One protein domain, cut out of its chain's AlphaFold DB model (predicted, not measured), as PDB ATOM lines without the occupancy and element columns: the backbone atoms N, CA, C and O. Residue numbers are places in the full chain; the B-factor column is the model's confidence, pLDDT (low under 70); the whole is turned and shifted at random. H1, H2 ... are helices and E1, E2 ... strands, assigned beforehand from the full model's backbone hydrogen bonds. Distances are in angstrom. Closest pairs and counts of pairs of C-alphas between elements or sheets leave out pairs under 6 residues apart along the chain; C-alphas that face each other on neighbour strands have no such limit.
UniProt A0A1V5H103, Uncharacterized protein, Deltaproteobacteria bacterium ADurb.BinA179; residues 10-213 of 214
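This is residues 10 to 213 of the 214 residues of an uncharacterized protein of Deltaproteobacteria bacterium ADurb.BinA179 (UniProt A0A1V5H103). One long antiparallel sheet is arched like a bridge: a span of strands runs along the longest axis, and a leg folds down at each end, toward the same side. E2 and E3 make one leg, with the small helix H1 at its foot; the far part of E8 with E9 and E14 makes the other, and E6 runs most of the length between them. The printed part has 204 residues with fourteen named strands and one named helix, H1, which comes between E2 and E3 along the chain; the strands make one branched sheet with antiparallel neighbour pairs, and the class is mostly strand. The whole is only just loose, close to extended, with a radius of gyration of the C-alphas of 24.7 A, and its elongated outline spans 71 by 44 by 28 A.

Begin with E6, residues 63 to 83, which bends by 76 degrees at residue 68. On one side of it you find E5, residues 52 to 56, E4, residues 43 to 47, and E3, residues 34 to 40; on the other side are E8, residues 117 to 130, and E7, residues 104 to 113. This pairing is staggered: E8 pairs with residues 63 to 71 of E6 and E7 with residues 74 to 83. E5, E6 and E7 form a meander, each strand the antiparallel neighbour of the one before, and both E5 with E6 and E6 with E7 are hairpins. Look for N 54 and O 66 at 2.8 A, N 76 and O 111 at 2.8 A, and N 65 and O 123 at 2.8 A, within hydrogen-bond range. E1, residues 10 to 12, is on the other side of E4 from E6, with N 10 and O 45 at 2.9 A; E2, residues 15 to 20, is on the other side of E3 from E6, with N 17 and O 38 at 2.9 A. E1 runs on into E2 at 55 degrees. On the other side of E7 from E6 is E11, residues 171 to 178, with N 109 and O 174 at 2.8 A, and then E12, residues 189 to 196, an edge strand in a hairpin with E11. E8 has E10, residues 163 to 168, and E9, residues 141 to 148, on the other side from E6; N 124 and O 147 are 2.8 A apart in the hairpin of E8 and E9. E13, residues 199 to 204, is the antiparallel neighbour of E10, with N 166 and O 201 at 2.9 A, and E14, residues 208 to 212, that of E9, with N 144 and O 211 at 2.9 A. H1, residues 25 to 28, is not on the sheet and is too short for an O i to N i+4 pair; its one O i to N i+3 pair is within range.

Find C-alpha 63 at (11.837, -27.485, -31.198); from there E6 runs 49.5 A to C-alpha 83 at (22.393, 20.731, -27.795). E8 measures 38.1 A and ends at C-alpha 130, (-6.262, -25.730, -27.823). E7 is 25.9 A long, E9 22.2 A, E11 21.8 A and E12 21.4 A. E1 begins at C-alpha 10, (30.834, -6.737, -34.545).

The C-alphas of Gly 59 and Ile 92, the two farthest apart, are 75.5 A from each other. The printed part has no cut. The links E6 to E7, residues 84 to 103, and E9 to E10, residues 149 to 162, are long, and residues 91 to 96 stand free. Mean pLDDT of the printed part is 87.1; look for values under 70 at residues 92, 137 and 150 to 161 of this model.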
ATOM      1  N   ILE A  10      31.750  -7.730 -33.984       90.75
ATOM      2  CA  ILE A  10      30.834  -6.737 -34.545       90.75
ATOM      3  C   ILE A  10      31.305  -5.370 -34.069       90.75
ATOM      4  O   ILE A  10      31.445  -5.139 -32.870       90.75
ATOM      5  N   THR A  11      31.556  -4.460 -35.008       93.81
ATOM      6  CA  THR A  11      32.015  -3.105 -34.691       93.81
ATOM      7  C   THR A  11      31.197  -2.053 -35.413       93.81
ATOM      8  O   THR A  11      30.849  -2.225 -36.580       93.81
ATOM      9  N   MET A  12      30.980  -0.927 -34.746       95.00
ATOM     10  CA  MET A  12      30.426   0.295 -35.321       95.00
ATOM     11  C   MET A  12      31.380   1.450 -35.012       95.00
ATOM     12  O   MET A  12      31.895   1.528 -33.902       95.00
ATOM     13  N   GLY A  13      31.632   2.332 -35.984       95.31
ATOM     14  CA  GLY A  13      32.568   3.452 -35.815       95.31
ATOM     15  C   GLY A  13      32.013   4.583 -34.946       95.31
ATOM     16  O   GLY A  13      32.619   4.941 -33.945       95.31
ATOM     17  N   ALA A  14      30.874   5.146 -35.338       94.69
ATOM     18  CA  ALA A  14      30.083   6.093 -34.559       94.69
ATOM     19  C   ALA A  14      28.680   6.178 -35.178       94.69
ATOM     20  O   ALA A  14      28.510   5.871 -36.363       94.69
ATOM     21  N   LEU A  15      27.695   6.587 -34.388       96.25
ATOM     22  CA  LEU A  15      26.331   6.853 -34.830       96.25
ATOM     23  C   LEU A  15      25.846   8.150 -34.194       96.25
ATOM     24  O   LEU A  15      25.825   8.255 -32.973       96.25
ATOM     25  N   ASP A  16      25.382   9.075 -35.025       95.38
ATOM     26  CA  ASP A  16      24.722  10.300 -34.592       95.38
ATOM     27  C   ASP A  16      23.299  10.327 -35.146       95.38
ATOM     28  O   ASP A  16      23.068   9.958 -36.303       95.38
ATOM     29  N   PHE A  17      22.342  10.771 -34.336       93.75
ATOM     30  CA  PHE A  17      20.991  11.039 -34.811       93.75
ATOM     31  C   PHE A  17      20.343  12.220 -34.089       93.75
ATOM     32  O   PHE A  17      20.507  12.427 -32.885       93.75
ATOM     33  N   ASP A  18      19.564  12.978 -34.856       92.44
ATOM     34  CA  ASP A  18      18.817  14.128 -34.368       92.44
ATOM     35  C   ASP A  18      17.604  13.684 -33.547       92.44
ATOM     36  O   ASP A  18      16.787  12.872 -33.992       92.44
ATOM     37  N   VAL A  19      17.418  14.306 -32.387       91.19
ATOM     38  CA  VAL A  19      16.176  14.230 -31.620       91.19
ATOM     39  C   VAL A  19      15.372  15.486 -31.915       91.19
ATOM     40  O   VAL A  19      15.803  16.595 -31.607       91.19
ATOM     41  N   ARG A  20      14.195  15.327 -32.525       89.25
ATOM     42  CA  ARG A  20      13.346  16.446 -32.957       89.25
ATOM     43  C   ARG A  20      11.949  16.355 -32.364       89.25
ATOM     44  O   ARG A  20      11.401  15.265 -32.224       89.25
ATOM     45  N   LEU A  21      11.359  17.510 -32.066       88.75
ATOM     46  CA  LEU A  21       9.982  17.615 -31.588       88.75
ATOM     47  C   LEU A  21       9.010  17.914 -32.738       88.75
ATOM     48  O   LEU A  21       9.217  18.822 -33.547       88.75
ATOM     49  N   GLY A  22       7.890  17.200 -32.775       86.56
ATOM     50  CA  GLY A  22       6.794  17.496 -33.690       86.56
ATOM     51  C   GLY A  22       5.678  16.467 -33.614       86.56
ATOM     52  O   GLY A  22       5.725  15.538 -32.812       86.56
ATOM     53  N   THR A  23       4.651  16.670 -34.435       85.88
ATOM     54  CA  THR A  23       3.399  15.897 -34.398       85.88
ATOM     55  C   THR A  23       3.254  14.907 -35.552       85.88
ATOM     56  O   THR A  23       2.336  14.096 -35.529       85.88
ATOM     57  N   ASP A  24       4.127  14.972 -36.562       83.75
ATOM     58  CA  ASP A  24       4.101  14.100 -37.740       83.75
ATOM     59  C   ASP A  24       5.527  13.858 -38.268       83.75
ATOM     60  O   ASP A  24       6.316  14.797 -38.415       83.75
ATOM     61  N   ALA A  25       5.856  12.598 -38.565       81.31
ATOM     62  CA  ALA A  25       7.188  12.182 -39.004       81.31
ATOM     63  C   ALA A  25       7.608  12.786 -40.358       81.31
ATOM     64  O   ALA A  25       8.781  13.109 -40.543       81.31
ATOM     65  N   ALA A  26       6.672  12.989 -41.291       80.31
ATOM     66  CA  ALA A  26       6.947  13.505 -42.632       80.31
ATOM     67  C   ALA A  26       7.376  14.979 -42.628       80.31
ATOM     68  O   ALA A  26       8.035  15.440 -43.558       80.31
ATOM     69  N   THR A  27       7.029  15.720 -41.574       80.25
ATOM     70  CA  THR A  27       7.382  17.143 -41.422       80.25
ATOM     71  C   THR A  27       8.487  17.381 -40.395       80.25
ATOM     72  O   THR A  27       9.015  18.489 -40.300       80.25
ATOM     73  N   LEU A  28       8.891  16.340 -39.660       83.00
ATOM     74  CA  LEU A  28       9.797  16.436 -38.518       83.00
ATOM     75  C   LEU A  28      11.198  16.925 -38.904       83.00
ATOM     76  O   LEU A  28      11.783  17.747 -38.205       83.00
ATOM     77  N   ALA A  29      11.720  16.474 -40.046       77.56
ATOM     78  CA  ALA A  29      13.023  16.916 -40.544       77.56
ATOM     79  C   ALA A  29      13.042  18.419 -40.889       77.56
ATOM     80  O   ALA A  29      14.070  19.075 -40.744       77.56
ATOM     81  N   ALA A  30      11.896  18.973 -41.301       77.75
ATOM     82  CA  ALA A  30      11.750  20.372 -41.695       77.75
ATOM     83  C   ALA A  30      11.283  21.290 -40.550       77.75
ATOM     84  O   ALA A  30      11.270  22.505 -40.721       77.75
ATOM     85  N   SER A  31      10.898  20.740 -39.390       75.62
ATOM     86  CA  SER A  31      10.229  21.497 -38.323       75.62
ATOM     87  C   SER A  31      11.124  22.519 -37.617       75.62
ATOM     88  O   SER A  31      10.617  23.346 -36.867       75.62
ATOM     89  N   GLY A  32      12.448  22.452 -37.805       74.25
ATOM     90  CA  GLY A  32      13.418  23.288 -37.088       74.25
ATOM     91  C   GLY A  32      13.518  22.994 -35.584       74.25
ATOM     92  O   GLY A  32      14.414  23.513 -34.930       74.25
ATOM     93  N   ASN A  33      12.665  22.122 -35.041       84.38
ATOM     94  CA  ASN A  33      12.590  21.808 -33.616       84.38
ATOM     95  C   ASN A  33      13.616  20.736 -33.220       84.38
ATOM     96  O   ASN A  33      13.241  19.653 -32.760       84.38
ATOM     97  N   LEU A  34      14.899  20.999 -33.452       86.94
ATOM     98  CA  LEU A  34      15.969  20.149 -32.939       86.94
ATOM     99  C   LEU A  34      16.039  20.315 -31.417       86.94
ATOM    100  O   LEU A  34      16.214  21.419 -30.920       86.94
ATOM    101  N   LEU A  35      15.855  19.219 -30.683       89.12
ATOM    102  CA  LEU A  35      16.050  19.181 -29.231       89.12
ATOM    103  C   LEU A  35      17.506  18.885 -28.869       89.12
ATOM    104  O   LEU A  35      17.933  19.178 -27.760       89.12
ATOM    105  N   GLY A  36      18.239  18.256 -29.782       92.25
ATOM    106  CA  GLY A  36      19.642  17.924 -29.624       92.25
ATOM    107  C   GLY A  36      20.026  16.733 -30.487       92.25
ATOM    108  O   GLY A  36      19.208  16.189 -31.233       92.25
ATOM    109  N   VAL A  37      21.271  16.309 -30.349       94.69
ATOM    110  CA  VAL A  37      21.840  15.156 -31.043       94.69
ATOM    111  C   VAL A  37      22.189  14.099 -30.010       94.69
ATOM    112  O   VAL A  37      22.802  14.400 -28.983       94.69
ATOM    113  N   VAL A  38      21.781  12.859 -30.274       97.19
ATOM    114  CA  VAL A  38      22.323  11.693 -29.576       97.19
ATOM    115  C   VAL A  38      23.486  11.169 -30.394       97.19
ATOM    116  O   VAL A  38      23.343  10.914 -31.588       97.19
ATOM    117  N   SER A  39      24.612  10.977 -29.724       97.38
ATOM    118  CA  SER A  39      25.840  10.482 -30.322       97.38
ATOM    119  C   SER A  39      26.331   9.262 -29.566       97.38
ATOM    120  O   SER A  39      26.445   9.267 -28.338       97.38
ATOM    121  N   ILE A  40      26.638   8.214 -30.316       97.25
ATOM    122  CA  ILE A  40      27.164   6.948 -29.831       97.25
ATOM    123  C   ILE A  40      28.525   6.760 -30.490       97.25
ATOM    124  O   ILE A  40      28.637   6.712 -31.715       97.25
ATOM    125  N   GLY A  41      29.567   6.681 -29.671       97.00
ATOM    126  CA  GLY A  41      30.930   6.449 -30.122       97.00
ATOM    127  C   GLY A  41      31.157   5.029 -30.629       97.00
ATOM    128  O   GLY A  41      30.231   4.229 -30.776       97.00
ATOM    129  N   ALA A  42      32.428   4.704 -30.862       95.50
ATOM    130  CA  ALA A  42      32.811   3.386 -31.344       95.50
ATOM    131  C   ALA A  42      32.280   2.286 -30.427       95.50
ATOM    132  O   ALA A  42      32.510   2.311 -29.217       95.50
ATOM    133  N   MET A  43      31.579   1.326 -31.020       94.62
ATOM    134  CA  MET A  43      31.045   0.162 -30.332       94.62
ATOM    135  C   MET A  43      31.775  -1.082 -30.814       94.62
ATOM    136  O   MET A  43      31.996  -1.252 -32.016       94.62
ATOM    137  N   GLY A  44      32.110  -1.961 -29.877       91.94
ATOM    138  CA  GLY A  44      32.687  -3.265 -30.163       91.94
ATOM    139  C   GLY A  44      31.999  -4.353 -29.356       91.94
ATOM    140  O   GLY A  44      31.819  -4.204 -28.148       91.94
ATOM    141  N   ILE A  45      31.648  -5.440 -30.039       91.88
ATOM    142  CA  ILE A  45      31.156  -6.684 -29.451       91.88
ATOM    143  C   ILE A  45      32.075  -7.805 -29.915       91.88
ATOM    144  O   ILE A  45      32.315  -7.940 -31.119       91.88
ATOM    145  N   TYR A  46      32.571  -8.600 -28.975       91.25
ATOM    146  CA  TYR A  46      33.361  -9.790 -29.265       91.25
ATOM    147  C   TYR A  46      32.744 -11.013 -28.591       91.25
ATOM    148  O   TYR A  46      32.522 -11.008 -27.383       91.25
ATOM    149  N   ILE A  47      32.461 -12.042 -29.387       92.38
ATOM    150  CA  ILE A  47      31.866 -13.302 -28.934       92.38
ATOM    151  C   ILE A  47      32.966 -14.366 -28.841       92.38
ATOM    152  O   ILE A  47      33.737 -14.534 -29.792       92.38
ATOM    153  N   ASP A  48      33.022 -15.091 -27.719       91.25
ATOM    154  CA  ASP A  48      34.017 -16.142 -27.496       91.25
ATOM    155  C   ASP A  48      33.850 -17.259 -28.547       91.25
ATOM    156  O   ASP A  48      32.721 -17.709 -28.796       91.25
ATOM    157  N   PRO A  49      34.946 -17.777 -29.139       91.06
ATOM    158  CA  PRO A  49      34.889 -18.795 -30.188       91.06
ATOM    159  C   PRO A  49      34.206 -20.113 -29.806       91.06
ATOM    160  O   PRO A  49      33.824 -20.878 -30.695       91.06
ATOM    161  N   LYS A  50      34.081 -20.417 -28.510       92.06
ATOM    162  CA  LYS A  50      33.399 -21.611 -27.993       92.06
ATOM    163  C   LYS A  50      31.887 -21.425 -27.908       92.06
ATOM    164  O   LYS A  50      31.193 -22.418 -27.687       92.06
ATOM    165  N   SER A  51      31.381 -20.207 -28.097       94.25
ATOM    166  CA  SER A  51      29.954 -19.898 -28.046       94.25
ATOM    167  C   SER A  51      29.169 -20.649 -29.119       94.25
ATOM    168  O   SER A  51      29.581 -20.723 -30.284       94.25
ATOM    169  N   TYR A  52      28.007 -21.188 -28.753       93.94
ATOM    170  CA  TYR A  52      27.148 -21.928 -29.672       93.94
ATOM    171  C   TYR A  52      25.656 -21.808 -29.355       93.94
ATOM    172  O   TYR A  52      25.237 -21.520 -28.231       93.94
ATOM    173  N   VAL A  53      24.860 -22.117 -30.379       94.81
ATOM    174  CA  VAL A  53      23.421 -22.368 -30.285       94.81
ATOM    175  C   VAL A  53      23.115 -23.721 -30.918       94.81
ATOM    176  O   VAL A  53      23.450 -23.965 -32.078       94.81
ATOM    177  N   ASP A  54      22.464 -24.600 -30.169       93.19
ATOM    178  CA  ASP A  54      21.935 -25.868 -30.657       93.19
ATOM    179  C   ASP A  54      20.436 -25.762 -30.886       93.19
ATOM    180  O   ASP A  54      19.704 -25.325 -30.007       93.19
ATOM    181  N   ILE A  55      19.979 -26.214 -32.051       93.75
ATOM    182  CA  ILE A  55      18.561 -26.328 -32.398       93.75
ATOM    183  C   ILE A  55      18.270 -27.787 -32.733       93.75
ATOM    184  O   ILE A  55      18.862 -28.340 -33.668       93.75
ATOM    185  N   PHE A  56      17.390 -28.438 -31.984       90.44
ATOM    186  CA  PHE A  56      17.095 -29.862 -32.153       90.44
ATOM    187  C   PHE A  56      15.655 -30.194 -31.764       90.44
ATOM    188  O   PHE A  56      14.994 -29.425 -31.085       90.44
ATOM    189  N   SER A  57      15.167 -31.350 -32.200       87.94
ATOM    190  CA  SER A  57      13.927 -31.941 -31.694       87.94
ATOM    191  C   SER A  57      14.290 -33.261 -31.026       87.94
ATOM    192  O   SER A  57      15.129 -34.003 -31.539       87.94
ATOM    193  N   ASP A  58      13.688 -33.529 -29.875       83.56
ATOM    194  CA  ASP A  58      13.832 -34.772 -29.112       83.56
ATOM    195  C   ASP A  58      12.521 -35.578 -29.061       83.56
ATOM    196  O   ASP A  58      12.445 -36.608 -28.395       83.56
ATOM    197  N   GLY A  59      11.494 -35.120 -29.788       81.69
ATOM    198  CA  GLY A  59      10.163 -35.721 -29.821       81.69
ATOM    199  C   GLY A  59       9.228 -35.288 -28.689       81.69
ATOM    200  O   GLY A  59       8.095 -35.763 -28.664       81.69
ATOM    201  N   THR A  60       9.656 -34.404 -27.782       78.31
ATOM    202  CA  THR A  60       8.809 -33.896 -26.685       78.31
ATOM    203  C   THR A  60       8.138 -32.560 -26.998       78.31
ATOM    204  O   THR A  60       7.093 -32.255 -26.430       78.31
ATOM    205  N   CYS A  61       8.703 -31.785 -27.922       83.75
ATOM    206  CA  CYS A  61       8.183 -30.502 -28.387       83.75
ATOM    207  C   CYS A  61       8.501 -30.296 -29.877       83.75
ATOM    208  O   CYS A  61       9.272 -31.059 -30.479       83.75
ATOM    209  N   GLY A  62       7.937 -29.242 -30.474       88.12
ATOM    210  CA  GLY A  62       8.281 -28.827 -31.832       88.12
ATOM    211  C   GLY A  62       9.785 -28.593 -32.013       88.12
ATOM    212  O   GLY A  62      10.399 -29.172 -32.914       88.12
ATOM    213  N   VAL A  63      10.397 -27.775 -31.149       91.81
ATOM    214  CA  VAL A  63      11.837 -27.485 -31.198       91.81
ATOM    215  C   VAL A  63      12.418 -27.109 -29.832       91.81
ATOM    216  O   VAL A  63      11.840 -26.327 -29.085       91.81
ATOM    217  N   ASN A  64      13.617 -27.606 -29.551       90.75
ATOM    218  CA  ASN A  64      14.484 -27.189 -28.457       90.75
ATOM    219  C   ASN A  64      15.596 -26.278 -28.980       90.75
ATOM    220  O   ASN A  64      16.195 -26.546 -30.027       90.75
ATOM    221  N   ILE A  65      15.904 -25.233 -28.215       93.19
ATOM    222  CA  ILE A  65      17.018 -24.318 -28.447       93.19
ATOM    223  C   ILE A  65      17.874 -24.276 -27.181       93.19
ATOM    224  O   ILE A  65      17.436 -23.759 -26.156       93.19
ATOM    225  N   ALA A  66      19.099 -24.797 -27.250       90.88
ATOM    226  CA  ALA A  66      20.070 -24.727 -26.161       90.88
ATOM    227  C   ALA A  66      21.186 -23.736 -26.501       90.88
ATOM    228  O   ALA A  66      21.757 -23.769 -27.591       90.88
ATOM    229  N   MET A  67      21.495 -22.849 -25.564       93.06
ATOM    230  CA  MET A  67      22.455 -21.765 -25.733       93.06
ATOM    231  C   MET A  67      23.577 -21.888 -24.710       93.06
ATOM    232  O   MET A  67      23.346 -22.179 -23.536       93.06
ATOM    233  N   ASN A  68      24.793 -21.635 -25.175       92.94
ATOM    234  CA  ASN A  68      25.939 -21.348 -24.332       92.94
ATOM    235  C   ASN A  68      26.771 -20.301 -25.066       92.94
ATOM    236  O   ASN A  68      27.524 -20.626 -25.985       92.94
ATOM    237  N   ILE A  69      26.525 -19.040 -24.738       94.00
ATOM    238  CA  ILE A  69      27.105 -17.884 -25.404       94.00
ATOM    239  C   ILE A  69      27.867 -17.087 -24.360       94.00
ATOM    240  O   ILE A  69      27.310 -16.735 -23.323       94.00
ATOM    241  N   GLU A  70      29.112 -16.771 -24.671       94.19
ATOM    242  CA  GLU A  70      29.970 -15.892 -23.894       94.19
ATOM    243  C   GLU A  70      30.383 -14.718 -24.785       94.19
ATOM    244  O   GLU A  70      30.879 -14.893 -25.898       94.19
ATOM    245  N   ILE A  71      30.102 -13.503 -24.325       92.62
ATOM    246  CA  ILE A  71      30.552 -12.264 -24.952       92.62
ATOM    247  C   ILE A  71      31.646 -11.708 -24.044       92.62
ATOM    248  O   ILE A  71      31.362 -11.266 -22.926       92.62
ATOM    249  N   ASP A  72      32.887 -11.732 -24.519       87.25
ATOM    250  CA  ASP A  72      34.049 -11.322 -23.719       87.25
ATOM    251  C   ASP A  72      34.071  -9.812 -23.495       87.25
ATOM    252  O   ASP A  72      34.582  -9.322 -22.486       87.25
ATOM    253  N   GLN A  73      33.536  -9.060 -24.459       80.69
ATOM    254  CA  GLN A  73      33.610  -7.611 -24.455       80.69
ATOM    255  C   GLN A  73      32.395  -6.986 -25.133       80.69
ATOM    256  O   GLN A  73      32.079  -7.301 -26.282       80.69
ATOM    257  N   PHE A  74      31.767  -6.042 -24.431       90.56
ATOM    258  CA  PHE A  74      30.821  -5.085 -24.993       90.56
ATOM    259  C   PHE A  74      31.207  -3.688 -24.506       90.56
ATOM    260  O   PHE A  74      31.008  -3.341 -23.339       90.56
ATOM    261  N   ASN A  75      31.771  -2.890 -25.408       92.31
ATOM    262  CA  ASN A  75      32.258  -1.552 -25.091       92.31
ATOM    263  C   ASN A  75      31.639  -0.525 -26.025       92.31
ATOM    264  O   ASN A  75      31.490  -0.774 -27.222       92.31
ATOM    265  N   ILE A  76      31.354   0.650 -25.474       95.06
ATOM    266  CA  ILE A  76      30.919   1.833 -26.202       95.06
ATOM    267  C   ILE A  76      31.821   2.994 -25.771       95.06
ATOM    268  O   ILE A  76      31.894   3.329 -24.591       95.06
ATOM    269  N   GLY A  77      32.511   3.625 -26.724       95.56
ATOM    270  CA  GLY A  77      33.458   4.705 -26.433       95.56
ATOM    271  C   GLY A  77      32.811   5.876 -25.688       95.56
ATOM    272  O   GLY A  77      33.367   6.367 -24.707       95.56
ATOM    273  N   TYR A  78      31.618   6.285 -26.120       96.62
ATOM    274  CA  TYR A  78      30.773   7.234 -25.399       96.62
ATOM    275  C   TYR A  78      29.304   7.096 -25.818       96.62
ATOM    276  O   TYR A  78      29.009   6.654 -26.926       96.62
ATOM    277  N   VAL A  79      28.387   7.510 -24.949       97.31
ATOM    278  CA  VAL A  79      26.991   7.806 -25.292       97.31
ATOM    279  C   VAL A  79      26.686   9.182 -24.732       97.31
ATOM    280  O   VAL A  79      26.754   9.373 -23.520       97.31
ATOM    281  N   SER A  80      26.352  10.137 -25.588       97.62
ATOM    282  CA  SER A  80      26.049  11.503 -25.173       97.62
ATOM    283  C   SER A  80      24.772  12.007 -25.811       97.62
ATOM    284  O   SER A  80      24.467  11.667 -26.952       97.62
ATOM    285  N   TRP A  81      24.093  12.898 -25.108       97.31
ATOM    286  CA  TRP A  81      23.088  13.769 -25.691       97.31
ATOM    287  C   TRP A  81      23.496  15.217 -25.451       97.31
ATOM    288  O   TRP A  81      24.026  15.552 -24.388       97.31
ATOM    289  N   GLY A  82      23.258  16.076 -26.433       94.44
ATOM    290  CA  GLY A  82      23.538  17.489 -26.267       94.44
ATOM    291  C   GLY A  82      22.876  18.376 -27.293       94.44
ATOM    292  O   GLY A  82      22.427  17.932 -28.348       94.44
ATOM    293  N   ASP A  83      22.844  19.648 -26.943       89.12
ATOM    294  CA  ASP A  83      22.393  20.731 -27.795       89.12
ATOM    295  C   ASP A  83      23.603  21.255 -28.589       89.12
ATOM    296  O   ASP A  83      24.648  21.569 -28.012       89.12
ATOM    297  N   THR A  84      23.494  21.280 -29.918       87.50
ATOM    298  CA  THR A  84      24.586  21.643 -30.836       87.50
ATOM    299  C   THR A  84      24.855  23.140 -30.898       87.50
ATOM    300  O   THR A  84      25.986  23.542 -31.171       87.50
ATOM    301  N   ASP A  85      23.838  23.965 -30.679       82.06
ATOM    302  CA  ASP A  85      23.912  25.424 -30.740       82.06
ATOM    303  C   ASP A  85      23.735  26.071 -29.363       82.06
ATOM    304  O   ASP A  85      24.222  27.185 -29.139       82.06
ATOM    305  N   GLY A  86      23.170  25.331 -28.408       79.38
ATOM    306  CA  GLY A  86      22.979  25.784 -27.041       79.38
ATOM    307  C   GLY A  86      21.827  26.777 -26.920       79.38
ATOM    308  O   GLY A  86      21.312  27.331 -27.888       79.38
ATOM    309  N   VAL A  87      21.452  27.092 -25.682       77.94
ATOM    310  CA  VAL A  87      20.353  28.027 -25.425       77.94
ATOM    311  C   VAL A  87      20.874  29.456 -25.282       77.94
ATOM    312  O   VAL A  87      21.777  29.740 -24.491       77.94
ATOM    313  N   VAL A  88      20.256  30.395 -26.007       80.12
ATOM    314  CA  VAL A  88      20.510  31.830 -25.831       80.12
ATOM    315  C   VAL A  88      19.986  32.281 -24.471       80.12
ATOM    316  O   VAL A  88      18.782  32.304 -24.222       80.12
ATOM    317  N   ASN A  89      20.899  32.702 -23.599       80.19
ATOM    318  CA  ASN A  89      20.572  33.331 -22.324       80.19
ATOM    319  C   ASN A  89      20.099  34.783 -22.539       80.19
ATOM    320  O   ASN A  89      20.871  35.732 -22.398       80.19
ATOM    321  N   GLY A  90      18.841  34.957 -22.949       76.00
ATOM    322  CA  GLY A  90      18.238  36.260 -23.237       76.00
ATOM    323  C   GLY A  90      16.824  36.409 -22.669       76.00
ATOM    324  O   GLY A  90      16.137  35.426 -22.413       76.00
ATOM    325  N   GLY A  91      16.375  37.656 -22.491       73.62
ATOM    326  CA  GLY A  91      15.022  37.993 -22.024       73.62
ATOM    327  C   GLY A  91      14.918  38.373 -20.540       73.62
ATOM    328  O   GLY A  91      15.911  38.474 -19.819       73.62
ATOM    329  N   ILE A  92      13.686  38.638 -20.088       68.12
ATOM    330  CA  ILE A  92      13.379  38.916 -18.676       68.12
ATOM    331  C   ILE A  92      13.586  37.618 -17.890       68.12
ATOM    332  O   ILE A  92      12.883  36.640 -18.129       68.12
ATOM    333  N   GLY A  93      14.542  37.615 -16.959       73.44
ATOM    334  CA  GLY A  93      14.936  36.408 -16.224       73.44
ATOM    335  C   GLY A  93      16.162  35.693 -16.794       73.44
ATOM    336  O   GLY A  93      16.345  34.518 -16.501       73.44
ATOM    337  N   ALA A  94      17.005  36.375 -17.580       80.25
ATOM    338  CA  ALA A  94      18.325  35.857 -17.941       80.25
ATOM    339  C   ALA A  94      19.074  35.359 -16.691       80.25
ATOM    340  O   ALA A  94      19.150  36.056 -15.674       80.25
ATOM    341  N   MET A  95      19.601  34.140 -16.763       82.44
ATOM    342  CA  MET A  95      20.234  33.464 -15.635       82.44
ATOM    343  C   MET A  95      21.705  33.881 -15.576       82.44
ATOM    344  O   MET A  95      22.450  33.534 -16.490       82.44
ATOM    345  N   PRO A  96      22.181  34.590 -14.533       79.75
ATOM    346  CA  PRO A  96      23.549  35.127 -14.511       79.75
ATOM    347  C   PRO A  96      24.659  34.067 -14.622       79.75
ATOM    348  O   PRO A  96      25.795  34.399 -14.943       79.75
ATOM    349  N   TRP A  97      24.337  32.804 -14.339       76.75
ATOM    350  CA  TRP A  97      25.241  31.653 -14.388       76.75
ATOM    351  C   TRP A  97      25.143  30.833 -15.687       76.75
ATOM    352  O   TRP A  97      25.931  29.908 -15.868       76.75
ATOM    353  N   MET A  98      24.211  31.144 -16.598       76.00
ATOM    354  CA  MET A  98      24.180  30.516 -17.924       76.00
ATOM    355  C   MET A  98      25.232  31.160 -18.828       76.00
ATOM    356  O   MET A  98      25.216  32.375 -19.048       76.00
ATOM    357  N   ALA A  99      26.118  30.332 -19.381       70.00
ATOM    358  CA  ALA A  99      27.080  30.748 -20.393       70.00
ATOM    359  C   ALA A  99      26.382  31.207 -21.691       70.00
ATOM    360  O   ALA A  99      25.195  30.959 -21.906       70.00
ATOM    361  N   ALA A 100      27.133  31.888 -22.560       72.69
ATOM    362  CA  ALA A 100      26.665  32.224 -23.902       72.69
ATOM    363  C   ALA A 100      26.322  30.951 -24.703       72.69
ATOM    364  O   ALA A 100      26.951  29.910 -24.495       72.69
ATOM    365  N   ALA A 101      25.349  31.062 -25.619       79.69
ATOM    366  CA  ALA A 101      24.884  29.954 -26.456       79.69
ATOM    367  C   ALA A 101      26.067  29.266 -27.147       79.69
ATOM    368  O   ALA A 101      26.805  29.880 -27.922       79.69
ATOM    369  N   SER A 102      26.293  28.014 -26.771       85.69
ATOM    370  CA  SER A 102      27.343  27.160 -27.300       85.69
ATOM    371  C   SER A 102      26.963  25.704 -27.076       85.69
ATOM    372  O   SER A 102      26.163  25.397 -26.190       85.69
ATOM    373  N   ALA A 103      27.558  24.822 -27.877       89.69
ATOM    374  CA  ALA A 103      27.289  23.399 -27.795       89.69
ATOM    375  C   ALA A 103      27.594  22.845 -26.397       89.69
ATOM    376  O   ALA A 103      28.639  23.150 -25.810       89.69
ATOM    377  N   GLY A 104      26.710  21.989 -25.895       92.81
ATOM    378  CA  GLY A 104      26.845  21.360 -24.589       92.81
ATOM    379  C   GLY A 104      26.286  19.946 -24.606       92.81
ATOM    380  O   GLY A 104      25.139  19.733 -24.987       92.81
ATOM    381  N   TYR A 105      27.100  18.992 -24.168       95.94
ATOM    382  CA  TYR A 105      26.795  17.569 -24.150       95.94
ATOM    383  C   TYR A 105      26.959  17.020 -22.743       95.94
ATOM    384  O   TYR A 105      27.897  17.364 -22.022       95.94
ATOM    385  N   VAL A 106      26.050  16.124 -22.383       96.81
ATOM    386  CA  VAL A 106      26.116  15.297 -21.185       96.81
ATOM    387  C   VAL A 106      26.069  13.841 -21.604       96.81
ATOM    388  O   VAL A 106      25.346  13.466 -22.530       96.81
ATOM    389  N   GLY A 107      26.837  12.996 -20.931       97.56
ATOM    390  CA  GLY A 107      26.789  11.583 -21.244       97.56
ATOM    391  C   GLY A 107      27.739  10.722 -20.449       97.56
ATOM    392  O   GLY A 107      28.302  11.130 -19.435       97.56
ATOM    393  N   LEU A 108      27.877   9.506 -20.954       97.81
ATOM    394  CA  LEU A 108      28.723   8.454 -20.434       97.81
ATOM    395  C   LEU A 108      29.937   8.327 -21.346       97.81
ATOM    396  O   LEU A 108      29.782   8.040 -22.530       97.81
ATOM    397  N   ALA A 109      31.130   8.530 -20.809       97.25
ATOM    398  CA  ALA A 109      32.380   8.212 -21.480       97.25
ATOM    399  C   ALA A 109      32.901   6.860 -20.990       97.25
ATOM    400  O   ALA A 109      32.662   6.470 -19.845       97.25
ATOM    401  N   ASN A 110      33.631   6.158 -21.858       94.81
ATOM    402  CA  ASN A 110      34.279   4.889 -21.535       94.81
ATOM    403  C   ASN A 110      33.289   3.840 -20.993       94.81
ATOM    404  O   ASN A 110      33.592   3.127 -20.036       94.81
ATOM    405  N   LEU A 111      32.094   3.757 -21.593       94.69
ATOM    406  CA  LEU A 111      31.075   2.798 -21.182       94.69
ATOM    407  C   LEU A 111      31.546   1.379 -21.507       94.69
ATOM    408  O   LEU A 111      31.659   0.978 -22.666       94.69
ATOM    409  N   SER A 112      31.795   0.612 -20.457       92.62
ATOM    410  CA  SER A 112      32.236  -0.771 -20.534       92.62
ATOM    411  C   SER A 112      31.230  -1.647 -19.810       92.62
ATOM    412  O   SER A 112      30.879  -1.383 -18.660       92.62
ATOM    413  N   ILE A 113      30.803  -2.717 -20.469       91.56
ATOM    414  CA  ILE A 113      30.147  -3.833 -19.804       91.56
ATOM    415  C   ILE A 113      31.218  -4.904 -19.629       91.56
ATOM    416  O   ILE A 113      31.667  -5.523 -20.591       91.56
ATOM    417  N   GLY A 114      31.683  -5.046 -18.392       80.75
ATOM    418  CA  GLY A 114      32.714  -5.989 -17.998       80.75
ATOM    419  C   GLY A 114      32.310  -7.417 -18.342       80.75
ATOM    420  O   GLY A 114      31.189  -7.846 -18.060       80.75
ATOM    421  N   GLY A 115      33.237  -8.134 -18.970       74.62
ATOM    422  CA  GLY A 115      33.044  -9.518 -19.366       74.62
ATOM    423  C   GLY A 115      33.274 -10.526 -18.229       74.62
ATOM    424  O   GLY A 115      33.923 -10.199 -17.228       74.62
ATOM    425  N   PRO A 116      32.774 -11.763 -18.403       86.69
ATOM    426  CA  PRO A 116      31.950 -12.179 -19.539       86.69
ATOM    427  C   PRO A 116      30.465 -11.810 -19.371       86.69
ATOM    428  O   PRO A 116      29.914 -11.881 -18.270       86.69
ATOM    429  N   ILE A 117      29.798 -11.462 -20.477       92.94
ATOM    430  CA  ILE A 117      28.333 -11.544 -20.561       92.94
ATOM    431  C   ILE A 117      28.001 -12.963 -21.005       92.94
ATOM    432  O   ILE A 117      28.346 -13.353 -22.119       92.94
ATOM    433  N   THR A 118      27.328 -13.735 -20.158       94.44
ATOM    434  CA  THR A 118      26.979 -15.124 -20.473       94.44
ATOM    435  C   THR A 118      25.484 -15.274 -20.676       94.44
ATOM    436  O   THR A 118      24.697 -14.813 -19.848       94.44
ATOM    437  N   ILE A 119      25.095 -15.969 -21.738       94.06
ATOM    438  CA  ILE A 119      23.727 -16.427 -21.977       94.06
ATOM    439  C   ILE A 119      23.775 -17.947 -22.032       94.06
ATOM    440  O   ILE A 119      24.381 -18.523 -22.937       94.06
ATOM    441  N   SER A 120      23.154 -18.602 -21.059       93.00
ATOM    442  CA  SER A 120      23.219 -20.055 -20.924       93.00
ATOM    443  C   SER A 120      21.881 -20.645 -20.524       93.00
ATOM    444  O   SER A 120      21.179 -20.092 -19.683       93.00
ATOM    445  N   GLY A 121      21.558 -21.800 -21.088       91.31
ATOM    446  CA  GLY A 121      20.354 -22.552 -20.759       91.31
ATOM    447  C   GLY A 121      19.595 -22.978 -22.004       91.31
ATOM    448  O   GLY A 121      20.032 -22.752 -23.134       91.31
ATOM    449  N   GLN A 122      18.452 -23.612 -21.786       89.69
ATOM    450  CA  GLN A 122      17.610 -24.142 -22.848       89.69
ATOM    451  C   GLN A 122      16.224 -23.513 -22.788       89.69
ATOM    452  O   GLN A 122      15.726 -23.156 -21.720       89.69
ATOM    453  N   LEU A 123      15.615 -23.377 -23.957       90.62
ATOM    454  CA  LEU A 123      14.188 -23.160 -24.098       90.62
ATOM    455  C   LEU A 123      13.618 -24.157 -25.099       90.62
ATOM    456  O   LEU A 123      14.327 -24.670 -25.967       90.62
ATOM    457  N   ALA A 124      12.321 -24.386 -24.998       90.88
ATOM    458  CA  ALA A 124      11.563 -25.204 -25.917       90.88
ATOM    459  C   ALA A 124      10.348 -24.451 -26.420       90.88
ATOM    460  O   ALA A 124       9.727 -23.685 -25.686       90.88
ATOM    461  N   ILE A 125      10.028 -24.681 -27.685       92.12
ATOM    462  CA  ILE A 125       8.903 -24.068 -28.365       92.12
ATOM    463  C   ILE A 125       8.028 -25.191 -28.894       92.12
ATOM    464  O   ILE A 125       8.491 -26.063 -29.637       92.12
ATOM    465  N   ASP A 126       6.755 -25.127 -28.542       91.25
ATOM    466  CA  ASP A 126       5.730 -25.970 -29.125       91.25
ATOM    467  C   ASP A 126       4.554 -25.135 -29.621       91.25
ATOM    468  O   ASP A 126       4.309 -24.023 -29.147       91.25
ATOM    469  N   VAL A 127       3.839 -25.658 -30.611       90.50
ATOM    470  CA  VAL A 127       2.644 -25.011 -31.150       90.50
ATOM    471  C   VAL A 127       1.494 -25.992 -31.093       90.50
ATOM    472  O   VAL A 127       1.518 -27.033 -31.745       90.50
ATOM    473  N   ALA A 128       0.456 -25.624 -30.354       87.62
ATOM    474  CA  ALA A 128      -0.726 -26.449 -30.186       87.62
ATOM    475  C   ALA A 128      -1.989 -25.668 -30.537       87.62
ATOM    476  O   ALA A 128      -2.090 -24.464 -30.306       87.62
ATOM    477  N   THR A 129      -2.990 -26.372 -31.060       90.31
ATOM    478  CA  THR A 129      -4.357 -25.853 -31.136       90.31
ATOM    479  C   THR A 129      -5.114 -26.345 -29.914       90.31
ATOM    480  O   THR A 129      -5.257 -27.551 -29.717       90.31
ATOM    481  N   THR A 130      -5.603 -25.422 -29.093       85.81
ATOM    482  CA  THR A 130      -6.262 -25.730 -27.823       85.81
ATOM    483  C   THR A 130      -7.688 -25.187 -27.787       85.81
ATOM    484  O   THR A 130      -7.983 -24.097 -28.277       85.81
ATOM    485  N   ALA A 131      -8.588 -25.974 -27.193       87.06
ATOM    486  CA  ALA A 131      -9.933 -25.548 -26.801       87.06
ATOM    487  C   ALA A 131      -9.980 -25.046 -25.341       87.06
ATOM    488  O   ALA A 131     -11.047 -24.724 -24.826       87.06
ATOM    489  N   ALA A 132      -8.830 -25.010 -24.664       79.06
ATOM    490  CA  ALA A 132      -8.666 -24.596 -23.279       79.06
ATOM    491  C   ALA A 132      -7.751 -23.367 -23.168       79.06
ATOM    492  O   ALA A 132      -6.839 -23.189 -23.973       79.06
ATOM    493  N   GLY A 133      -7.979 -22.547 -22.139       76.81
ATOM    494  CA  GLY A 133      -7.247 -21.306 -21.873       76.81
ATOM    495  C   GLY A 133      -8.080 -20.050 -22.121       76.81
ATOM    496  O   GLY A 133      -9.200 -20.115 -22.627       76.81
ATOM    497  N   ILE A 134      -7.544 -18.895 -21.720       74.25
ATOM    498  CA  ILE A 134      -8.317 -17.647 -21.614       74.25
ATOM    499  C   ILE A 134      -8.868 -17.160 -22.964       74.25
ATOM    500  O   ILE A 134      -9.972 -16.624 -23.011       74.25
ATOM    501  N   TYR A 135      -8.155 -17.416 -24.065       76.56
ATOM    502  CA  TYR A 135      -8.581 -17.026 -25.413       76.56
ATOM    503  C   TYR A 135      -9.298 -18.143 -26.186       76.56
ATOM    504  O   TYR A 135      -9.900 -17.875 -27.222       76.56
ATOM    505  N   ALA A 136      -9.329 -19.372 -25.661       76.94
ATOM    506  CA  ALA A 136     -10.060 -20.478 -26.283       76.94
ATOM    507  C   ALA A 136     -11.587 -20.405 -26.062       76.94
ATOM    508  O   ALA A 136     -12.355 -21.165 -26.652       76.94
ATOM    509  N   ALA A 137     -12.054 -19.453 -25.244       69.88
ATOM    510  CA  ALA A 137     -13.475 -19.194 -25.002       69.88
ATOM    511  C   ALA A 137     -14.246 -18.731 -26.258       69.88
ATOM    512  O   ALA A 137     -15.474 -18.787 -26.278       69.88
ATOM    513  N   HIS A 138     -13.540 -18.299 -27.309       77.31
ATOM    514  CA  HIS A 138     -14.119 -17.836 -28.576       77.31
ATOM    515  C   HIS A 138     -13.973 -18.850 -29.726       77.31
ATOM    516  O   HIS A 138     -14.280 -18.531 -30.873       77.31
ATOM    517  N   GLY A 139     -13.533 -20.074 -29.420       82.50
ATOM    518  CA  GLY A 139     -13.226 -21.123 -30.390       82.50
ATOM    519  C   GLY A 139     -11.834 -21.704 -30.157       82.50
ATOM    520  O   GLY A 139     -11.038 -21.155 -29.397       82.50
ATOM    521  N   THR A 140     -11.527 -22.827 -30.805       87.31
ATOM    522  CA  THR A 140     -10.170 -23.385 -30.771       87.31
ATOM    523  C   THR A 140      -9.175 -22.372 -31.320       87.31
ATOM    524  O   THR A 140      -9.375 -21.855 -32.419       87.31
ATOM    525  N   THR A 141      -8.098 -22.133 -30.584       89.75
ATOM    526  CA  THR A 141      -7.065 -21.152 -30.930       89.75
ATOM    527  C   THR A 141      -5.700 -21.824 -30.953       89.75
ATOM    528  O   THR A 141      -5.459 -22.801 -30.240       89.75
ATOM    529  N   SER A 142      -4.823 -21.326 -31.818       90.62
ATOM    530  CA  SER A 142      -3.434 -21.758 -31.885       90.62
ATOM    531  C   SER A 142      -2.601 -20.964 -30.885       90.62
ATOM    532  O   SER A 142      -2.681 -19.737 -30.820       90.62
ATOM    533  N   VAL A 143      -1.783 -21.676 -30.121       90.69
ATOM    534  CA  VAL A 143      -0.913 -21.120 -29.088       90.69
ATOM    535  C   VAL A 143       0.498 -21.579 -29.348       90.69
ATOM    536  O   VAL A 143       0.740 -22.769 -29.542       90.69
ATOM    537  N   VAL A 144       1.420 -20.626 -29.329       92.44
ATOM    538  CA  VAL A 144       2.845 -20.916 -29.218       92.44
ATOM    539  C   VAL A 144       3.184 -20.932 -27.734       92.44
ATOM    540  O   VAL A 144       3.050 -19.909 -27.062       92.44
ATOM    541  N   HIS A 145       3.600 -22.089 -27.237       90.19
ATOM    542  CA  HIS A 145       4.089 -22.271 -25.878       90.19
ATOM    543  C   HIS A 145       5.615 -22.230 -25.893       90.19
ATOM    544  O   HIS A 145       6.248 -23.030 -26.583       90.19
ATOM    545  N   ILE A 146       6.205 -21.294 -25.150       92.50
ATOM    546  CA  ILE A 146       7.656 -21.177 -24.987       92.50
ATOM    547  C   ILE A 146       7.986 -21.479 -23.530       92.50
ATOM    548  O   ILE A 146       7.689 -20.663 -22.661       92.50
ATOM    549  N   GLN A 147       8.608 -22.625 -23.266       89.81
ATOM    550  CA  GLN A 147       9.029 -23.036 -21.928       89.81
ATOM    551  C   GLN A 147      10.541 -22.857 -21.764       89.81
ATOM    552  O   GLN A 147      11.312 -23.153 -22.673       89.81
ATOM    553  N   PHE A 148      10.977 -22.411 -20.589       89.56
ATOM    554  CA  PHE A 148      12.386 -22.350 -20.208       89.56
ATOM    555  C   PHE A 148      12.785 -23.595 -19.412       89.56
ATOM    556  O   PHE A 148      12.000 -24.099 -18.604       89.56
ATOM    557  N   GLY A 149      14.013 -24.063 -19.624       79.88
ATOM    558  CA  GLY A 149      14.562 -25.256 -18.989       79.88
ATOM    559  C   GLY A 149      14.904 -26.380 -19.972       79.88
ATOM    560  O   GLY A 149      14.468 -26.406 -21.122       79.88
ATOM    561  N   SER A 150      15.730 -27.302 -19.498       64.94
ATOM    562  CA  SER A 150      16.266 -28.491 -20.164       64.94
ATOM    563  C   SER A 150      15.272 -29.647 -20.196       64.94
ATOM    564  O   SER A 150      15.424 -30.554 -21.013       64.94
ATOM    565  N   SER A 151      14.234 -29.601 -19.358       61.81
ATOM    566  CA  SER A 151      13.133 -30.556 -19.380       61.81
ATOM    567  C   SER A 151      11.805 -29.874 -19.697       61.81
ATOM    568  O   SER A 151      11.103 -29.366 -18.820       61.81
ATOM    569  N   VAL A 152      11.439 -29.897 -20.973       56.88
ATOM    570  CA  VAL A 152      10.067 -29.638 -21.413       56.88
ATOM    571  C   VAL A 152       9.199 -30.781 -20.880       56.88
ATOM    572  O   VAL A 152       9.541 -31.946 -21.068       56.88
ATOM    573  N   TYR A 153       8.100 -30.471 -20.195       54.50
ATOM    574  CA  TYR A 153       7.098 -31.456 -19.744       54.50
ATOM    575  C   TYR A 153       7.468 -32.494 -18.658       54.50
ATOM    576  O   TYR A 153       6.668 -33.402 -18.422       54.50
ATOM    577  N   SER A 154       8.575 -32.366 -17.918       48.25
ATOM    578  CA  SER A 154       8.686 -33.029 -16.603       48.25
ATOM    579  C   SER A 154       8.635 -32.007 -15.477       48.25
ATOM    580  O   SER A 154       9.157 -30.905 -15.631       48.25
ATOM    581  N   ASP A 155       7.992 -32.383 -14.366       49.72
ATOM    582  CA  ASP A 155       7.904 -31.591 -13.133       49.72
ATOM    583  C   ASP A 155       9.287 -30.985 -12.829       49.72
ATOM    584  O   ASP A 155      10.263 -31.753 -12.795       49.72
ATOM    585  N   PRO A 156       9.429 -29.646 -12.716       49.56
ATOM    586  CA  PRO A 156      10.724 -29.020 -12.498       49.56
ATOM    587  C   PRO A 156      11.401 -29.711 -11.321       49.56
ATOM    588  O   PRO A 156      10.879 -29.732 -10.204       49.56
ATOM    589  N   THR A 157      12.562 -30.323 -11.565       48.62
ATOM    590  CA  THR A 157      13.319 -30.929 -10.472       48.62
ATOM    591  C   THR A 157      13.772 -29.777  -9.590       48.62
ATOM    592  O   THR A 157      14.649 -29.012  -9.981       48.62
ATOM    593  N   ALA A 158      13.114 -29.598  -8.443       41.66
ATOM    594  CA  ALA A 158      13.360 -28.490  -7.534       41.66
ATOM    595  C   ALA A 158      14.858 -28.409  -7.185       41.66
ATOM    596  O   ALA A 158      15.382 -29.219  -6.421       41.66
ATOM    597  N   GLY A 159      15.554 -27.441  -7.781       49.75
ATOM    598  CA  GLY A 159      16.991 -27.258  -7.630       49.75
ATOM    599  C   GLY A 159      17.560 -26.338  -8.709       49.75
ATOM    600  O   GLY A 159      17.063 -26.289  -9.828       49.75
ATOM    601  N   ALA A 160      18.623 -25.611  -8.374       49.88
ATOM    602  CA  ALA A 160      19.283 -24.594  -9.203       49.88
ATOM    603  C   ALA A 160      19.926 -25.104 -10.519       49.88
ATOM    604  O   ALA A 160      20.732 -24.395 -11.114       49.88
ATOM    605  N   ALA A 161      19.631 -26.334 -10.946       57.72
ATOM    606  CA  ALA A 161      20.276 -26.980 -12.086       57.72
ATOM    607  C   ALA A 161      19.611 -26.653 -13.431       57.72
ATOM    608  O   ALA A 161      20.268 -26.792 -14.460       57.72
ATOM    609  N   ASP A 162      18.351 -26.204 -13.430       75.06
ATOM    610  CA  ASP A 162      17.609 -25.920 -14.657       75.06
ATOM    611  C   ASP A 162      17.225 -24.442 -14.760       75.06
ATOM    612  O   ASP A 162      16.123 -24.037 -14.394       75.06
ATOM    613  N   LEU A 163      18.176 -23.611 -15.187       84.69
ATOM    614  CA  LEU A 163      17.989 -22.170 -15.334       84.69
ATOM    615  C   LEU A 163      18.318 -21.736 -16.760       84.69
ATOM    616  O   LEU A 163      19.335 -22.136 -17.329       84.69
ATOM    617  N   PHE A 164      17.488 -20.847 -17.301       90.19
ATOM    618  CA  PHE A 164      17.910 -19.971 -18.383       90.19
ATOM    619  C   PHE A 164      18.447 -18.680 -17.774       90.19
ATOM    620  O   PHE A 164      17.752 -17.999 -17.017       90.19
ATOM    621  N   GLN A 165      19.700 -18.361 -18.074       92.56
ATOM    622  CA  GLN A 165      20.454 -17.340 -17.369       92.56
ATOM    623  C   GLN A 165      21.046 -16.328 -18.329       92.56
ATOM    624  O   GLN A 165      21.621 -16.679 -19.358       92.56
ATOM    625  N   VAL A 166      20.979 -15.072 -17.908       94.12
ATOM    626  CA  VAL A 166      21.837 -14.011 -18.418       94.12
ATOM    627  C   VAL A 166      22.655 -13.497 -17.242       94.12
ATOM    628  O   VAL A 166      22.096 -13.138 -16.203       94.12
ATOM    629  N   ARG A 167      23.979 -13.492 -17.368       94.19
ATOM    630  CA  ARG A 167      24.889 -12.875 -16.395       94.19
ATOM    631  C   ARG A 167      25.697 -11.813 -17.099       94.19
ATOM    632  O   ARG A 167      26.115 -12.002 -18.233       94.19
ATOM    633  N   VAL A 168      25.900 -10.705 -16.413       94.00
ATOM    634  CA  VAL A 168      26.641  -9.552 -16.901       94.00
ATOM    635  C   VAL A 168      27.586  -9.123 -15.789       94.00
ATOM    636  O   VAL A 168      27.160  -8.980 -14.637       94.00
ATOM    637  N   GLY A 169      28.861  -8.932 -16.131       92.25
ATOM    638  CA  GLY A 169      29.855  -8.396 -15.212       92.25
ATOM    639  C   GLY A 169      29.613  -6.921 -14.866       92.25
ATOM    640  O   GLY A 169      28.533  -6.375 -15.113       92.25
ATOM    641  N   PRO A 170      30.604  -6.251 -14.258       93.56
ATOM    642  CA  PRO A 170      30.451  -4.865 -13.843       93.56
ATOM    643  C   PRO A 170      30.171  -3.929 -15.021       93.56
ATOM    644  O   PRO A 170      30.871  -3.980 -16.026       93.56
ATOM    645  N   ILE A 171      29.194  -3.036 -14.890       94.50
ATOM    646  CA  ILE A 171      28.937  -1.971 -15.865       94.50
ATOM    647  C   ILE A 171      29.535  -0.685 -15.311       94.50
ATOM    648  O   ILE A 171      29.159  -0.246 -14.221       94.50
ATOM    649  N   THR A 172      30.458  -0.092 -16.063       95.69
ATOM    650  CA  THR A 172      31.203   1.096 -15.641       95.69
ATOM    651  C   THR A 172      31.182   2.174 -16.710       95.69
ATOM    652  O   THR A 172      31.308   1.863 -17.893       95.69
ATOM    653  N   ALA A 173      31.077   3.433 -16.301       97.25
ATOM    654  CA  ALA A 173      31.268   4.584 -17.178       97.25
ATOM    655  C   ALA A 173      31.597   5.837 -16.363       97.25
ATOM    656  O   ALA A 173      31.209   5.935 -15.201       97.25
ATOM    657  N   GLU A 174      32.225   6.822 -16.992       97.56
ATOM    658  CA  GLU A 174      32.408   8.160 -16.424       97.56
ATOM    659  C   GLU A 174      31.249   9.054 -16.877       97.56
ATOM    660  O   GLU A 174      30.981   9.176 -18.074       97.56
ATOM    661  N   VAL A 175      30.567   9.722 -15.951       98.06
ATOM    662  CA  VAL A 175      29.552  10.728 -16.283       98.06
ATOM    663  C   VAL A 175      30.260  12.049 -16.551       98.06
ATOM    664  O   VAL A 175      30.854  12.634 -15.641       98.06
ATOM    665  N   LYS A 176      30.191  12.542 -17.790       97.94
ATOM    666  CA  LYS A 176      30.916  13.744 -18.219       97.94
ATOM    667  C   LYS A 176      30.012  14.797 -18.849       97.94
ATOM    668  O   LYS A 176      28.980  14.490 -19.443       97.94
ATOM    669  N   LEU A 177      30.455  16.045 -18.726       95.94
ATOM    670  CA  LEU A 177      29.954  17.219 -19.430       95.94
ATOM    671  C   LEU A 177      31.055  17.757 -20.338       95.94
ATOM    672  O   LEU A 177      32.192  17.929 -19.898       95.94
ATOM    673  N   ASP A 178      30.731  18.066 -21.586       95.50
ATOM    674  CA  ASP A 178      31.698  18.616 -22.533       95.50
ATOM    675  C   ASP A 178      31.005  19.495 -23.583       95.50
ATOM    676  O   ASP A 178      29.790  19.477 -23.737       95.50
ATOM    677  N   ARG A 179      31.785  20.264 -24.337       93.00
ATOM    678  CA  ARG A 179      31.328  21.032 -25.507       93.00
ATOM    679  C   ARG A 179      31.349  20.229 -26.811       93.00
ATOM    680  O   ARG A 179      31.020  20.768 -27.863       93.00
ATOM    681  N   VAL A 180      31.791  18.971 -26.770       94.88
ATOM    682  CA  VAL A 180      31.786  18.048 -27.916       94.88
ATOM    683  C   VAL A 180      31.104  16.740 -27.532       94.88
ATOM    684  O   VAL A 180      31.272  16.262 -26.411       94.88
ATOM    685  N   ALA A 181      30.400  16.128 -28.483       96.06
ATOM    686  CA  ALA A 181      29.665  14.884 -28.266       96.06
ATOM    687  C   ALA A 181      30.552  13.723 -27.784       96.06
ATOM    688  O   ALA A 181      30.140  12.912 -26.967       96.06
ATOM    689  N   ALA A 182      31.813  13.672 -28.224       96.38
ATOM    690  CA  ALA A 182      32.742  12.609 -27.843       96.38
ATOM    691  C   ALA A 182      33.220  12.655 -26.376       96.38
ATOM    692  O   ALA A 182      33.948  11.755 -25.959       96.38
ATOM    693  N   LEU A 183      32.865  13.696 -25.606       97.19
ATOM    694  CA  LEU A 183      33.237  13.868 -24.190       97.19
ATOM    695  C   LEU A 183      34.756  13.780 -23.920       97.19
ATOM    696  O   LEU A 183      35.204  13.361 -22.844       97.19
ATOM    697  N   SER A 184      35.562  14.133 -24.922       95.62
ATOM    698  CA  SER A 184      36.995  13.847 -24.990       95.62
ATOM    699  C   SER A 184      37.883  15.084 -24.869       95.62
ATOM    700  O   SER A 184      39.109  14.954 -24.932       95.62
ATOM    701  N   THR A 185      37.322  16.289 -24.703       95.62
ATOM    702  CA  THR A 185      38.167  17.473 -24.542       95.62
ATOM    703  C   THR A 185      38.871  17.470 -23.190       95.62
ATOM    704  O   THR A 185      38.389  16.930 -22.194       95.62
ATOM    705  N   ILE A 186      40.025  18.137 -23.134       93.62
ATOM    706  CA  ILE A 186      40.812  18.279 -21.901       93.62
ATOM    707  C   ILE A 186      40.076  19.040 -20.788       93.62
ATOM    708  O   ILE A 186      40.418  18.898 -19.620       93.62
ATOM    709  N   ASN A 187      39.060  19.831 -21.148       92.12
ATOM    710  CA  ASN A 187      38.249  20.607 -20.210       92.12
ATOM    711  C   ASN A 187      36.891  19.945 -19.930       92.12
ATOM    712  O   ASN A 187      36.017  20.599 -19.364       92.12
ATOM    713  N   ALA A 188      36.688  18.692 -20.351       94.88
ATOM    714  CA  ALA A 188      35.473  17.959 -20.033       94.88
ATOM    715  C   ALA A 188      35.343  17.815 -18.509       94.88
ATOM    716  O   ALA A 188      36.258  17.329 -17.844       94.88
ATOM    717  N   GLY A 189      34.213  18.249 -17.957       96.19
ATOM    718  CA  GLY A 189      33.919  18.090 -16.539       96.19
ATOM    719  C   GLY A 189      33.489  16.659 -16.244       96.19
ATOM    720  O   GLY A 189      32.647  16.121 -16.957       96.19
ATOM    721  N   THR A 190      34.021  16.054 -15.186       97.06
ATOM    722  CA  THR A 190      33.561  14.749 -14.688       97.06
ATOM    723  C   THR A 190      32.626  14.974 -13.506       97.06
ATOM    724  O   THR A 190      33.018  15.577 -12.507       97.06
ATOM    725  N   LEU A 191      31.381  14.513 -13.627       96.88
ATOM    726  CA  LEU A 191      30.374  14.589 -12.566       96.88
ATOM    727  C   LEU A 191      30.497  13.433 -11.570       96.88
ATOM    728  O   LEU A 191      30.106  13.575 -10.413       96.88
ATOM    729  N   GLY A 192      31.040  12.303 -12.017       97.50
ATOM    730  CA  GLY A 192      31.253  11.107 -11.215       97.50
ATOM    731  C   GLY A 192      31.276   9.864 -12.092       97.50
ATOM    732  O   GLY A 192      31.399   9.969 -13.311       97.50
ATOM    733  N   ASP A 193      31.089   8.710 -11.464       97.31
ATOM    734  CA  ASP A 193      31.145   7.410 -12.125       97.31
ATOM    735  C   ASP A 193      29.813   6.668 -11.986       97.31
ATOM    736  O   ASP A 193      29.138   6.739 -10.954       97.31
ATOM    737  N   ILE A 194      29.449   5.914 -13.020       95.75
ATOM    738  CA  ILE A 194      28.467   4.838 -12.921       95.75
ATOM    739  C   ILE A 194      29.223   3.562 -12.594       95.75
ATOM    740  O   ILE A 194      30.160   3.188 -13.298       95.75
ATOM    741  N   TYR A 195      28.763   2.871 -11.556       95.94
ATOM    742  CA  TYR A 195      29.228   1.537 -11.222       95.94
ATOM    743  C   TYR A 195      28.047   0.655 -10.830       95.94
ATOM    744  O   TYR A 195      27.399   0.870  -9.803       95.94
ATOM    745  N   ILE A 196      27.781  -0.359 -11.646       94.62
ATOM    746  CA  ILE A 196      26.857  -1.448 -11.331       94.62
ATOM    747  C   ILE A 196      27.718  -2.699 -11.220       94.62
ATOM    748  O   ILE A 196      28.353  -3.084 -12.194       94.62
ATOM    749  N   SER A 197      27.766  -3.330 -10.046       94.19
ATOM    750  CA  SER A 197      28.691  -4.447  -9.797       94.19
ATOM    751  C   SER A 197      28.435  -5.662 -10.687       94.19
ATOM    752  O   SER A 197      29.364  -6.390 -11.015       94.19
ATOM    753  N   SER A 198      27.171  -5.898 -11.034       93.00
ATOM    754  CA  SER A 198      26.727  -6.987 -11.901       93.00
ATOM    755  C   SER A 198      25.247  -6.825 -12.222       93.00
ATOM    756  O   SER A 198      24.492  -6.286 -11.408       93.00
ATOM    757  N   PHE A 199      24.811  -7.394 -13.340       91.25
ATOM    758  CA  PHE A 199      23.398  -7.627 -13.631       91.25
ATOM    759  C   PHE A 199      23.168  -9.117 -13.900       91.25
ATOM    760  O   PHE A 199      24.013  -9.797 -14.483       91.25
ATOM    761  N   GLY A 200      22.026  -9.639 -13.457       93.62
ATOM    762  CA  GLY A 200      21.677 -11.039 -13.639       93.62
ATOM    763  C   GLY A 200      20.181 -11.220 -13.840       93.62
ATOM    764  O   GLY A 200      19.378 -10.612 -13.135       93.62
ATOM    765  N   LEU A 201      19.829 -12.082 -14.788       93.38
ATOM    766  CA  LEU A 201      18.486 -12.609 -14.983       93.38
ATOM    767  C   LEU A 201      18.546 -14.124 -14.821       93.38
ATOM    768  O   LEU A 201      19.351 -14.785 -15.476       93.38
ATOM    769  N   ASP A 202      17.674 -14.647 -13.967       92.25
ATOM    770  CA  ASP A 202      17.406 -16.072 -13.833       92.25
ATOM    771  C   ASP A 202      15.950 -16.330 -14.187       92.25
ATOM    772  O   ASP A 202      15.043 -15.760 -13.578       92.25
ATOM    773  N   ILE A 203      15.736 -17.204 -15.163       90.38
ATOM    774  CA  ILE A 203      14.428 -17.760 -15.469       90.38
ATOM    775  C   ILE A 203      14.459 -19.218 -15.038       90.38
ATOM    776  O   ILE A 203      15.259 -20.012 -15.536       90.38
ATOM    777  N   TYR A 204      13.601 -19.550 -14.077       87.00
ATOM    778  CA  TYR A 204      13.519 -20.897 -13.532       87.00
ATOM    779  C   TYR A 204      12.957 -21.877 -14.556       87.00
ATOM    780  O   TYR A 204      12.035 -21.537 -15.303       87.00
ATOM    781  N   GLY A 205      13.486 -23.099 -14.552       83.12
ATOM    782  CA  GLY A 205      12.947 -24.219 -15.309       83.12
ATOM    783  C   GLY A 205      11.454 -24.393 -15.046       83.12
ATOM    784  O   GLY A 205      10.984 -24.269 -13.913       83.12
ATOM    785  N   GLY A 206      10.700 -24.609 -16.118       79.75
ATOM    786  CA  GLY A 206       9.244 -24.649 -16.062       79.75
ATOM    787  C   GLY A 206       8.588 -23.274 -15.953       79.75
ATOM    788  O   GLY A 206       7.401 -23.233 -15.685       79.75
ATOM    789  N   SER A 207       9.300 -22.159 -16.151       87.81
ATOM    790  CA  SER A 207       8.664 -20.875 -16.493       87.81
ATOM    791  C   SER A 207       8.256 -20.889 -17.965       87.81
ATOM    792  O   SER A 207       8.928 -21.528 -18.777       87.81
ATOM    793  N   TRP A 208       7.202 -20.161 -18.338       89.94
ATOM    794  CA  TRP A 208       6.747 -20.125 -19.729       89.94
ATOM    795  C   TRP A 208       6.145 -18.789 -20.154       89.94
ATOM    796  O   TRP A 208       5.768 -17.948 -19.335       89.94
ATOM    797  N   VAL A 209       6.042 -18.629 -21.471       92.19
ATOM    798  CA  VAL A 209       5.280 -17.582 -22.147       92.19
ATOM    799  C   VAL A 209       4.350 -18.248 -23.156       92.19
ATOM    800  O   VAL A 209       4.806 -19.018 -24.001       92.19
ATOM    801  N   ASP A 210       3.064 -17.903 -23.092       90.25
ATOM    802  CA  ASP A 210       2.067 -18.315 -24.081       90.25
ATOM    803  C   ASP A 210       1.730 -17.146 -25.005       90.25
ATOM    804  O   ASP A 210       1.293 -16.085 -24.549       90.25
ATOM    805  N   ILE A 211       1.887 -17.352 -26.309       91.81
ATOM    806  CA  ILE A 211       1.510 -16.381 -27.338       91.81
ATOM    807  C   ILE A 211       0.303 -16.932 -28.089       91.81
ATOM    808  O   ILE A 211       0.394 -17.934 -28.798       91.81
ATOM    809  N   TRP A 212      -0.836 -16.265 -27.925       88.94
ATOM    810  CA  TRP A 212      -2.119 -16.678 -28.487       88.94
ATOM    811  C   TRP A 212      -2.367 -15.981 -29.825       88.94
ATOM    812  O   TRP A 212      -2.268 -14.753 -29.918       88.94
ATOM    813  N   ALA A 213      -2.723 -16.752 -30.851       78.38
ATOM    814  CA  ALA A 213      -3.209 -16.199 -32.108       78.38
ATOM    815  C   ALA A 213      -4.693 -15.818 -31.966       78.38
ATOM    816  O   ALA A 213      -5.513 -16.641 -31.545       78.38
TER     817      ALA A 213